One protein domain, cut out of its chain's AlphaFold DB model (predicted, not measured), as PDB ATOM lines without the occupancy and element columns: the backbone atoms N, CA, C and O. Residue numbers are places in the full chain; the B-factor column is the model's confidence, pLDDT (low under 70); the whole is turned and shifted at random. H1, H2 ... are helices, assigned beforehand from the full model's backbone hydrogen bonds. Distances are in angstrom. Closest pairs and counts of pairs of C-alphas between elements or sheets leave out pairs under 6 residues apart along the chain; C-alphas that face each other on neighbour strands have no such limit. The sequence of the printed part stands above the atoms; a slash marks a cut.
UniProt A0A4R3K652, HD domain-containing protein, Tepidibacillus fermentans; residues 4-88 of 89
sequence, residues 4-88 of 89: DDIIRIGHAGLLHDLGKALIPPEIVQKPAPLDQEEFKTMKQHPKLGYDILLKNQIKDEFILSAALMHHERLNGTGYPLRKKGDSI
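What this domain is: This is residues 4 to 88 of the 89 residues of the protein "HD domain-containing protein" of Tepidibacillus fermentans (UniProt A0A4R3K652). Look first for a core of two helices folded back on each other, the helical hairpin of H5 and H6; the long H1 packs on H6, and the short H2 packs on H5. A small end piece of H3 and H4 extends the helices away from H1, and the last 19 printed residues, 70 to 88, with no named element, run out from H6 and loop away on one side of the helices. The printed part has 85 residues, with six named helices in the order H1 to H6 and no named strand; its class is all helix. The whole is compact, with a radius of gyration of the C-alphas of 13.5 A and spans of 39 by 29 by 22 A.

How they stand to each other: Begin with the longest helix, H1, residues 4 to 15, which touches H6, residues 61 to 69; their closest C-alphas are those of Ala 12 and Ile 63, 4.6 A apart. They run the same way at a shallow tilt of 34 degrees, only just short of steep. From H6 go to H5, residues 45 to 55: the two touch, closest at the C-alphas of Pro 46 and Leu 68, 4.5 A apart, and form a hairpin, opposite ways at a shallow tilt of 29 degrees. H2, residues 18 to 22, touches H5, and there the C-alphas of Gly 19 and Gly 49 are the closest, 3.6 A apart. Farther out, H3, residues 25 to 28, and H4, residues 36 to 42, only just touch, with 3 pairs of C-alphas within 8 A; the closest are those of Ile 27 and Glu 38, 6.2 A apart. H4 and H5 meet only through their link, while H1 is apart from H3 and H4. In H1, H4, H5 and H6 every O i to N i+4 pair is within hydrogen-bond range; H2 has 0 of 1, but 2 of 2 O i to N i+3 pairs, and H3 is too short for an O i to N i+4 pair.

Where its parts are: Find C-alpha 4 at (209.823, 175.677, 211.225); from there H1 runs 16.5 A to C-alpha 15. H5 starts at C-alpha 45, at (221.947, 178.242, 187.350), and is 15.0 A long. H6 covers 11.3 A and ends at C-alpha 69, at (223.189, 171.199, 195.020). H4 is 9.8 A long, H2 8.3 A and H3 4.9 A.

The domain as a whole: The two C-alphas farthest apart are those of Asp 4 and Asp 35, 40.6 A. The printed part has no cut; no link is long, and the link from H3 to H4, 7 residues, is short while the others are tight. The mean pLDDT of the printed part is 97.5, and no printed residue is under 70.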
ATOM      1  N   ASP A   4     208.714 174.876 211.738       95.19
ATOM      2  CA  ASP A   4     209.823 175.677 211.225       95.19
ATOM      3  C   ASP A   4     210.561 174.925 210.111       95.19
ATOM      4  O   ASP A   4     210.890 175.520 209.080       95.19
ATOM      5  N   ASP A   5     210.714 173.602 210.242       94.88
ATOM      6  CA  ASP A   5     211.242 172.739 209.182       94.88
ATOM      7  C   ASP A   5     210.401 172.830 207.896       94.88
ATOM      8  O   ASP A   5     210.946 172.913 206.793       94.88
ATOM      9  N   ILE A   6     209.068 172.844 208.015       96.81
ATOM     10  CA  ILE A   6     208.160 172.938 206.860       96.81
ATOM     11  C   ILE A   6     208.345 174.277 206.143       96.81
ATOM     12  O   ILE A   6     208.457 174.307 204.914       96.81
ATOM     13  N   ILE A   7     208.410 175.381 206.892       96.56
ATOM     14  CA  ILE A   7     208.644 176.714 206.323       96.56
ATOM     15  C   ILE A   7     210.014 176.769 205.641       96.56
ATOM     16  O   ILE A   7     210.130 177.251 204.511       96.56
ATOM     17  N   ARG A   8     211.047 176.218 206.281       96.31
ATOM     18  CA  ARG A   8     212.413 176.188 205.749       96.31
ATOM     19  C   ARG A   8     212.512 175.400 204.441       96.31
ATOM     20  O   ARG A   8     213.123 175.881 203.486       96.31
ATOM     21  N   ILE A   9     211.863 174.237 204.361       96.50
ATOM     22  CA  ILE A   9     211.762 173.443 203.126       96.50
ATOM     23  C   ILE A   9     210.980 174.204 202.052       96.50
ATOM     24  O   ILE A   9     211.387 174.205 200.889       96.50
ATOM     25  N   GLY A  10     209.905 174.902 202.427       97.69
ATOM     26  CA  GLY A  10     209.150 175.764 201.516       97.69
ATOM     27  C   GLY A  10     210.022 176.851 200.880       97.69
ATOM     28  O   GLY A  10     210.008 177.021 199.661       97.69
ATOM     29  N   HIS A  11     210.845 177.536 201.679       97.62
ATOM     30  CA  HIS A  11     211.798 178.525 201.168       97.62
ATOM     31  C   HIS A  11     212.863 177.903 200.260       97.62
ATOM     32  O   HIS A  11     213.153 178.456 199.199       97.62
ATOM     33  N   ALA A  12     213.419 176.747 200.632       97.69
ATOM     34  CA  ALA A  12     214.377 176.027 199.794       97.69
ATOM     35  C   ALA A  12     213.766 175.658 198.432       97.69
ATOM     36  O   ALA A  12     214.355 175.944 197.391       97.69
ATOM     37  N   GLY A  13     212.548 175.110 198.422       97.31
ATOM     38  CA  GLY A  13     211.817 174.783 197.198       97.31
ATOM     39  C   GLY A  13     211.498 176.009 196.341       97.31
ATOM     40  O   GLY A  13     211.613 175.945 195.122       97.31
ATOM     41  N   LEU A  14     211.168 177.148 196.952       97.62
ATOM     42  CA  LEU A  14     210.919 178.393 196.222       97.62
ATOM     43  C   LEU A  14     212.188 178.952 195.560       97.62
ATOM     44  O   LEU A  14     212.120 179.518 194.470       97.62
ATOM     45  N   LEU A  15     213.338 178.817 196.222       98.12
ATOM     46  CA  LEU A  15     214.569 179.519 195.851       98.12
ATOM     47  C   LEU A  15     215.582 178.662 195.086       98.12
ATOM     48  O   LEU A  15     216.500 179.235 194.499       98.12
ATOM     49  N   HIS A  16     215.434 177.333 195.055       98.31
ATOM     50  CA  HIS A  16     216.456 176.447 194.480       98.31
ATOM     51  C   HIS A  16     216.804 176.777 193.017       98.31
ATOM     52  O   HIS A  16     217.964 176.742 192.617       98.31
ATOM     53  N   ASP A  17     215.803 177.183 192.235       98.38
ATOM     54  CA  ASP A  17     215.927 177.478 190.807       98.38
ATOM     55  C   ASP A  17     216.081 178.981 190.492       98.38
ATOM     56  O   ASP A  17     216.088 179.367 189.320       98.38
ATOM     57  N   LEU A  18     216.248 179.848 191.504       98.31
ATOM     58  CA  LEU A  18     216.327 181.311 191.339       98.31
ATOM     59  C   LEU A  18     217.375 181.742 190.299       98.31
ATOM     60  O   LEU A  18     217.166 182.699 189.554       98.31
ATOM     61  N   GLY A  19     218.490 181.016 190.207       98.50
ATOM     62  CA  GLY A  19     219.558 181.324 189.257       98.50
ATOM     63  C   GLY A  19     219.152 181.225 187.785       98.50
ATOM     64  O   GLY A  19     219.848 181.788 186.941       98.50
ATOM     65  N   LYS A  20     218.018 180.585 187.452       98.50
ATOM     66  CA  LYS A  20     217.471 180.578 186.083       98.50
ATOM     67  C   LYS A  20     217.133 181.981 185.587       98.50
ATOM     68  O   LYS A  20     217.171 182.206 184.385       98.50
ATOM     69  N   ALA A  21     216.887 182.934 186.491       97.88
ATOM     70  CA  ALA A  21     216.686 184.341 186.144       97.88
ATOM     71  C   ALA A  21     217.907 184.991 185.460       97.88
ATOM     72  O   ALA A  21     217.765 186.041 184.839       97.88
ATOM     73  N   LEU A  22     219.095 184.384 185.571       98.12
ATOM     74  CA  LEU A  22     220.325 184.831 184.909       98.12
ATOM     75  C   LEU A  22     220.707 183.978 183.688       98.12
ATOM     76  O   LEU A  22     221.735 184.235 183.066       98.12
ATOM     77  N   ILE A  23     219.905 182.968 183.344       98.56
ATOM     78  CA  ILE A  23     220.087 182.171 182.128       98.56
ATOM     79  C   ILE A  23     219.294 182.831 180.990       98.56
ATOM     80  O   ILE A  23     218.174 183.287 181.233       98.56
ATOM     81  N   PRO A  24     219.828 182.880 179.752       98.50
ATOM     82  CA  PRO A  24     219.105 183.439 178.615       98.50
ATOM     83  C   PRO A  24     217.696 182.831 178.466       98.50
ATOM     84  O   PRO A  24     217.569 181.597 178.466       98.50
ATOM     85  N   PRO A  25     216.630 183.650 178.355       98.06
ATOM     86  CA  PRO A  25     215.254 183.163 178.271       98.06
ATOM     87  C   PRO A  25     215.023 182.152 177.146       98.06
ATOM     88  O   PRO A  25     214.272 181.198 177.331       98.06
ATOM     89  N   GLU A  26     215.705 182.310 176.013       98.00
ATOM     90  CA  GLU A  26     215.661 181.398 174.871       98.00
ATOM     91  C   GLU A  26     216.153 179.982 175.205       98.00
ATOM     92  O   GLU A  26     215.656 179.021 174.624       98.00
ATOM     93  N   ILE A  27     217.064 179.836 176.176       98.50
ATOM     94  CA  ILE A  27     217.514 178.534 176.688       98.50
ATOM     95  C   ILE A  27     216.508 178.005 177.715       98.50
ATOM     96  O   ILE A  27     216.147 176.831 177.684       98.50
ATOM     97  N   VAL A  28     216.022 178.855 178.627       97.94
ATOM     98  CA  VAL A  28     215.071 178.447 179.683       97.94
ATOM     99  C   VAL A  28     213.730 177.987 179.107       97.94
ATOM    100  O   VAL A  28     213.133 177.044 179.622       97.94
ATOM    101  N   GLN A  29     213.258 178.641 178.047       97.44
ATOM    102  CA  GLN A  29     211.925 178.450 177.469       97.44
ATOM    103  C   GLN A  29     211.943 177.627 176.176       97.44
ATOM    104  O   GLN A  29     210.923 177.542 175.488       97.44
ATOM    105  N   LYS A  30     213.084 177.026 175.814       97.75
ATOM    106  CA  LYS A  30     213.220 176.272 174.565       97.75
ATOM    107  C   LYS A  30     212.193 175.125 174.515       97.75
ATOM    108  O   LYS A  30     212.236 174.242 175.371       97.75
ATOM    109  N   PRO A  31     211.311 175.056 173.498       97.50
ATOM    110  CA  PRO A  31     210.310 173.989 173.373       97.50
ATOM    111  C   PRO A  31     210.891 172.688 172.781       97.50
ATOM    112  O   PRO A  31     210.162 171.853 172.250       97.50
ATOM    113  N   ALA A  32     212.212 172.528 172.827       97.31
ATOM    114  CA  ALA A  32     212.960 171.404 172.287       97.31
ATOM    115  C   ALA A  32     214.131 171.074 173.229       97.31
ATOM    116  O   ALA A  32     214.529 171.936 174.018       97.31
ATOM    117  N   PRO A  33     214.710 169.861 173.153       98.00
ATOM    118  CA  PRO A  33     215.887 169.521 173.940       98.00
ATOM    119  C   PRO A  33     217.017 170.538 173.755       98.00
ATOM    120  O   PRO A  33     217.266 171.008 172.641       98.00
ATOM    121  N   LEU A  34     217.699 170.849 174.858       98.44
ATOM    122  CA  LEU A  34     218.900 171.673 174.822       98.44
ATOM    123  C   LEU A  34     220.018 170.915 174.106       98.44
ATOM    124  O   LEU A  34     220.211 169.717 174.333       98.44
ATOM    125  N   ASP A  35     220.771 171.622 173.275       98.44
ATOM    126  CA  ASP A  35     222.043 171.115 172.782       98.44
ATOM    127  C   ASP A  35     223.110 171.122 173.896       98.44
ATOM    128  O   ASP A  35     222.856 171.472 175.054       98.44
ATOM    129  N   GLN A  36     224.323 170.679 173.568       98.25
ATOM    130  CA  GLN A  36     225.386 170.546 174.563       98.25
ATOM    131  C   GLN A  36     225.838 171.892 175.151       98.25
ATOM    132  O   GLN A  36     226.155 171.943 176.340       98.25
ATOM    133  N   GLU A  37     225.876 172.966 174.361       98.31
ATOM    134  CA  GLU A  37     226.326 174.288 174.817       98.31
ATOM    135  C   GLU A  37     225.225 175.011 175.597       98.31
ATOM    136  O   GLU A  37     225.474 175.590 176.660       98.31
ATOM    137  N   GLU A  38     223.982 174.894 175.142       98.62
ATOM    138  CA  GLU A  38     222.811 175.370 175.872       98.62
ATOM    139  C   GLU A  38     222.686 174.665 177.222       98.62
ATOM    140  O   GLU A  38     222.469 175.309 178.251       98.62
ATOM    141  N   PHE A  39     222.895 173.346 177.254       98.25
ATOM    142  CA  PHE A  39     222.877 172.594 178.500       98.25
ATOM    143  C   PHE A  39     224.024 173.013 179.425       98.25
ATOM    144  O   PHE A  39     223.798 173.183 180.620       98.25
ATOM    145  N   LYS A  40     225.242 173.247 178.913       98.25
ATOM    146  CA  LYS A  40     226.351 173.796 179.722       98.25
ATOM    147  C   LYS A  40     225.984 175.138 180.354       98.25
ATOM    148  O   LYS A  40     226.253 175.319 181.540       98.25
ATOM    149  N   THR A  41     225.342 176.026 179.598       98.50
ATOM    150  CA  THR A  41     224.838 177.312 180.102       98.50
ATOM    151  C   THR A  41     223.775 177.096 181.179       98.50
ATOM    152  O   THR A  41     223.910 177.598 182.291       98.50
ATOM    153  N   MET A  42     222.773 176.249 180.916       98.62
ATOM    154  CA  MET A  42     221.729 175.910 181.887       98.62
ATOM    155  C   MET A  42     222.315 175.371 183.199       98.62
ATOM    156  O   MET A  42     221.855 175.744 184.275       98.62
ATOM    157  N   LYS A  43     223.370 174.546 183.150       98.44
ATOM    158  CA  LYS A  43     224.021 173.979 184.347       98.44
ATOM    159  C   LYS A  43     224.681 175.014 185.264       98.44
ATOM    160  O   LYS A  43     225.105 174.649 186.359       98.44
ATOM    161  N   GLN A  44     224.781 176.277 184.853       98.50
ATOM    162  CA  GLN A  44     225.316 177.352 185.687       98.50
ATOM    163  C   GLN A  44     224.296 177.867 186.714       98.50
ATOM    164  O   GLN A  44     224.707 178.412 187.741       98.50
ATOM    165  N   HIS A  45     222.989 177.662 186.494       98.81
ATOM    166  CA  HIS A  45     221.947 178.242 187.350       98.81
ATOM    167  C   HIS A  45     222.052 177.894 188.847       98.81
ATOM    168  O   HIS A  45     221.769 178.791 189.638       98.81
ATOM    169  N   PRO A  46     222.497 176.700 189.299       98.75
ATOM    170  CA  PRO A  46     222.590 176.429 190.735       98.75
ATOM    171  C   PRO A  46     223.616 177.341 191.415       98.75
ATOM    172  O   PRO A  46     223.362 177.952 192.453       98.75
ATOM    173  N   LYS A  47     224.780 177.520 190.774       98.62
ATOM    174  CA  LYS A  47     225.843 178.395 191.278       98.62
ATOM    175  C   LYS A  47     225.420 179.865 191.243       98.62
ATOM    176  O   LYS A  47     225.631 180.576 192.220       98.62
ATOM    177  N   LEU A  48     224.768 180.291 190.162       98.69
ATOM    178  CA  LEU A  48     224.216 181.643 190.047       98.69
ATOM    179  C   LEU A  48     223.161 181.919 191.128       98.69
ATOM    180  O   LEU A  48     223.191 182.975 191.751       98.69
ATOM    181  N   GLY A  49     222.264 180.963 191.392       98.56
ATOM    182  CA  GLY A  49     221.259 181.053 192.452       98.56
ATOM    183  C   GLY A  49     221.899 181.195 193.830       98.56
ATOM    184  O   GLY A  49     221.592 182.137 194.556       98.56
ATOM    185  N   TYR A  50     222.860 180.327 194.152       98.69
ATOM    186  CA  TYR A  50     223.649 180.414 195.382       98.69
ATOM    187  C   TYR A  50     224.334 181.782 195.549       98.69
ATOM    188  O   TYR A  50     224.227 182.404 196.606       98.69
ATOM    189  N   ASP A  51     224.987 182.291 194.501       98.50
ATOM    190  CA  ASP A  51     225.694 183.576 194.552       98.50
ATOM    191  C   ASP A  51     224.721 184.762 194.734       98.50
ATOM    192  O   ASP A  51     225.019 185.697 195.483       98.50
ATOM    193  N   ILE A  52     223.528 184.716 194.119       98.38
ATOM    194  CA  ILE A  52     222.457 185.702 194.351       98.38
ATOM    195  C   ILE A  52     222.012 185.672 195.815       98.38
ATOM    196  O   ILE A  52     221.894 186.731 196.437       98.38
ATOM    197  N   LEU A  53     221.758 184.487 196.371       98.31
ATOM    198  CA  LEU A  53     221.289 184.338 197.750       98.31
ATOM    199  C   LEU A  53     222.330 184.861 198.751       98.31
ATOM    200  O   LEU A  53     221.975 185.639 199.639       98.31
ATOM    201  N   LEU A  54     223.612 184.531 198.556       97.88
ATOM    202  CA  LEU A  54     224.707 185.070 199.369       97.88
ATOM    203  C   LEU A  54     224.797 186.595 199.286       97.88
ATOM    204  O   LEU A  54     224.906 187.268 200.312       97.88
ATOM    205  N   LYS A  55     224.723 187.160 198.075       98.00
ATOM    206  CA  LYS A  55     224.762 188.615 197.871       98.00
ATOM    207  C   LYS A  55     223.607 189.327 198.583       98.00
ATOM    208  O   LYS A  55     223.771 190.462 199.023       98.00
ATOM    209  N   ASN A  56     222.464 188.655 198.727       97.56
ATOM    210  CA  ASN A  56     221.292 189.143 199.453       97.56
ATOM    211  C   ASN A  56     221.278 188.744 200.939       97.56
ATOM    212  O   ASN A  56     220.248 188.864 201.595       97.56
ATOM    213  N   GLN A  57     222.422 188.324 201.490       97.44
ATOM    214  CA  GLN A  57     222.615 188.049 202.917       97.44
ATOM    215  C   GLN A  57     221.733 186.917 203.472       97.44
ATOM    216  O   GLN A  57     221.495 186.864 204.680       97.44
ATOM    217  N   ILE A  58     221.279 185.985 202.626       97.44
ATOM    218  CA  ILE A  58     220.700 184.726 203.103       97.44
ATOM    219  C   ILE A  58     221.822 183.909 203.750       97.44
ATOM    220  O   ILE A  58     222.857 183.675 203.132       97.44
ATOM    221  N   LYS A  59     221.618 183.504 205.007       96.25
ATOM    222  CA  LYS A  59     222.606 182.773 205.825       96.25
ATOM    223  C   LYS A  59     222.178 181.349 206.171       96.25
ATOM    224  O   LYS A  59     222.892 180.647 206.875       96.25
ATOM    225  N   ASP A  60     220.989 180.942 205.738       97.19
ATOM    226  CA  ASP A  60     220.502 179.595 205.994       97.19
ATOM    227  C   ASP A  60     221.196 178.602 205.052       97.19
ATOM    228  O   ASP A  60     220.896 178.543 203.860       97.19
ATOM    229  N   GLU A  61     222.112 177.809 205.606       96.50
ATOM    230  CA  GLU A  61     222.913 176.827 204.866       96.50
ATOM    231  C   GLU A  61     222.079 175.769 204.136       96.50
ATOM    232  O   GLU A  61     222.505 175.271 203.098       96.50
ATOM    233  N   PHE A  62     220.883 175.431 204.628       96.25
ATOM    234  CA  PHE A  62     220.003 174.477 203.949       96.25
ATOM    235  C   PHE A  62     219.409 175.098 202.686       96.25
ATOM    236  O   PHE A  62     219.432 174.476 201.630       96.25
ATOM    237  N   ILE A  63     218.947 176.350 202.764       97.94
ATOM    238  CA  ILE A  63     218.423 177.082 201.600       97.94
ATOM    239  C   ILE A  63     219.538 177.318 200.574       97.94
ATOM    240  O   ILE A  63     219.343 177.099 199.378       97.94
ATOM    241  N   LEU A  64     220.722 177.728 201.038       98.31
ATOM    242  CA  LEU A  64     221.891 177.922 200.184       98.31
ATOM    243  C   LEU A  64     222.302 176.611 199.498       98.31
ATOM    244  O   LEU A  64     222.503 176.581 198.282       98.31
ATOM    245  N   SER A  65     222.371 175.514 200.252       97.62
ATOM    246  CA  SER A  65     222.718 174.200 199.710       97.62
ATOM    247  C   SER A  65     221.665 173.679 198.740       97.62
ATOM    248  O   SER A  65     222.031 173.126 197.706       97.62
ATOM    249  N   ALA A  66     220.379 173.901 199.018       97.81
ATOM    250  CA  ALA A  66     219.298 173.534 198.114       97.81
ATOM    251  C   ALA A  66     219.453 174.220 196.753       97.81
ATOM    252  O   ALA A  66     219.354 173.547 195.738       97.81
ATOM    253  N   ALA A  67     219.782 175.515 196.716       98.44
ATOM    254  CA  ALA A  67     220.039 176.217 195.458       98.44
ATOM    255  C   ALA A  67     221.319 175.764 194.746       98.44
ATOM    256  O   ALA A  67     221.371 175.767 193.520       98.44
ATOM    257  N   LEU A  68     222.365 175.391 195.486       98.56
ATOM    258  CA  LEU A  68     223.640 174.999 194.886       98.56
ATOM    259  C   LEU A  68     223.656 173.544 194.403       98.56
ATOM    260  O   LEU A  68     224.353 173.237 193.438       98.56
ATOM    261  N   MET A  69     222.960 172.644 195.097       98.19
ATOM    262  CA  MET A  69     223.189 171.199 195.020       98.19
ATOM    263  C   MET A  69     221.953 170.376 194.636       98.19
ATOM    264  O   MET A  69     222.059 169.153 194.579       98.19
ATOM    265  N   HIS A  70     220.808 170.981 194.296       97.62
ATOM    266  CA  HIS A  70     219.596 170.239 193.887       97.62
ATOM    267  C   HIS A  70     219.763 169.375 192.628       97.62
ATOM    268  O   HIS A  70     218.921 168.525 192.335       97.62
ATOM    269  N   HIS A  71     220.845 169.570 191.874       97.94
ATOM    270  CA  HIS A  71     221.218 168.740 190.728       97.94
ATOM    271  C   HIS A  71     222.404 167.799 190.982       97.94
ATOM    272  O   HIS A  71     222.862 167.106 190.061       97.94
ATOM    273  N   GLU A  72     222.887 167.724 192.221       98.19
ATOM    274  CA  GLU A  72     223.802 166.669 192.630       98.19
ATOM    275  C   GLU A  72     223.100 165.306 192.599       98.19
ATOM    276  O   GLU A  72     221.881 165.181 192.715       98.19
ATOM    277  N   ARG A  73     223.881 164.249 192.381       97.38
ATOM    278  CA  ARG A  73     223.380 162.871 192.320       97.38
ATOM    279  C   ARG A  73     224.236 162.015 193.227       97.38
ATOM    280  O   ARG A  73     225.454 162.150 193.198       97.38
ATOM    281  N   LEU A  74     223.628 161.075 193.949       97.19
ATOM    282  CA  LEU A  74     224.324 160.229 194.933       97.19
ATOM    283  C   LEU A  74     225.563 159.509 194.365       97.19
ATOM    284  O   LEU A  74     226.543 159.303 195.076       97.19
ATOM    285  N   ASN A  75     225.548 159.175 193.071       96.94
ATOM    286  CA  ASN A  75     226.656 158.525 192.367       96.94
ATOM    287  C   ASN A  75     227.771 159.486 191.880       96.94
ATOM    288  O   ASN A  75     228.739 159.034 191.269       96.94
ATOM    289  N   GLY A  76     227.660 160.796 192.116       96.75
ATOM    290  CA  GLY A  76     228.647 161.806 191.709       96.75
ATOM    291  C   GLY A  76     228.581 162.246 190.251       96.75
ATOM    292  O   GLY A  76     229.463 162.965 189.789       96.75
ATOM    293  N   THR A  77     227.553 161.831 189.507       96.81
ATOM    294  CA  THR A  77     227.344 162.266 188.110       96.81
ATOM    295  C   THR A  77     226.594 163.599 187.996       96.81
ATOM    296  O   THR A  77     226.366 164.093 186.890       96.81
ATOM    297  N   GLY A  78     226.202 164.172 189.137       97.31
ATOM    298  CA  GLY A  78     225.522 165.458 189.237       97.31
ATOM    299  C   GLY A  78     226.428 166.663 188.977       97.31
ATOM    300  O   GLY A  78     227.529 166.551 188.429       97.31
ATOM    301  N   TYR A  79     225.921 167.844 189.302       98.00
ATOM    302  CA  TYR A  79     226.608 169.123 189.133       98.00
ATOM    303  C   TYR A  79     226.047 170.149 190.136       98.00
ATOM    304  O   TYR A  79     224.925 169.950 190.603       98.00
ATOM    305  N   PRO A  80     226.765 171.251 190.428       97.38
ATOM    306  CA  PRO A  80     228.041 171.691 189.852       97.38
ATOM    307  C   PRO A  80     229.302 171.118 190.517       97.38
ATOM    308  O   PRO A  80     230.366 171.149 189.902       97.38
ATOM    309  N   LEU A  81     229.207 170.584 191.733       97.31
ATOM    310  CA  LEU A  81     230.339 170.167 192.565       97.31
ATOM    311  C   LEU A  81     230.708 168.683 192.406       97.31
ATOM    312  O   LEU A  81     231.817 168.303 192.780       97.31
ATOM    313  N   ARG A  82     229.813 167.853 191.848       96.44
ATOM    314  CA  ARG A  82     229.992 166.393 191.679       96.44
ATOM    315  C   ARG A  82     230.186 165.666 193.009       96.44
ATOM    316  O   ARG A  82     231.033 164.777 193.147       96.44
ATOM    317  N   LYS A  83     229.390 166.063 193.998       95.50
ATOM    318  CA  LYS A  83     229.386 165.459 195.331       95.50
ATOM    319  C   LYS A  83     228.793 164.049 195.294       95.50
ATOM    320  O   LYS A  83     228.053 163.697 194.380       95.50
ATOM    321  N   LYS A  84     229.155 163.216 196.271       96.06
ATOM    322  CA  LYS A  84     228.769 161.795 196.354       96.06
ATOM    323  C   LYS A  84     228.188 161.456 197.717       96.06
ATOM    324  O   LYS A  84     228.717 161.933 198.721       96.06
ATOM    325  N   GLY A  85     227.177 160.586 197.730       94.62
ATOM    326  CA  GLY A  85     226.554 160.062 198.950       94.62
ATOM    327  C   GLY A  85     226.315 161.148 199.998       94.62
ATOM    328  O   GLY A  85     225.797 162.214 199.675       94.62
ATOM    329  N   ASP A  86     226.810 160.899 201.204       94.44
ATOM    330  CA  ASP A  86     226.609 161.717 202.410       94.44
ATOM    331  C   ASP A  86     227.222 163.127 202.352       94.44
ATOM    332  O   ASP A  86     227.083 163.914 203.283       94.44
ATOM    333  N   SER A  87     227.931 163.472 201.272       92.31
ATOM    334  CA  SER A  87     228.394 164.849 201.057       92.31
ATOM    335  C   SER A  87     227.324 165.759 200.440       92.31
ATOM    336  O   SER A  87     227.561 166.969 200.343       92.31
ATOM    337  N   ILE A  88     226.186 165.189 200.025       91.19
ATOM    338  CA  ILE A  88     224.970 165.884 199.587       91.19
ATOM    339  C   ILE A  88     224.029 165.998 200.804       91.19
ATOM    340  O   ILE A  88     223.795 164.972 201.440       91.19
TER     341      ILE A  88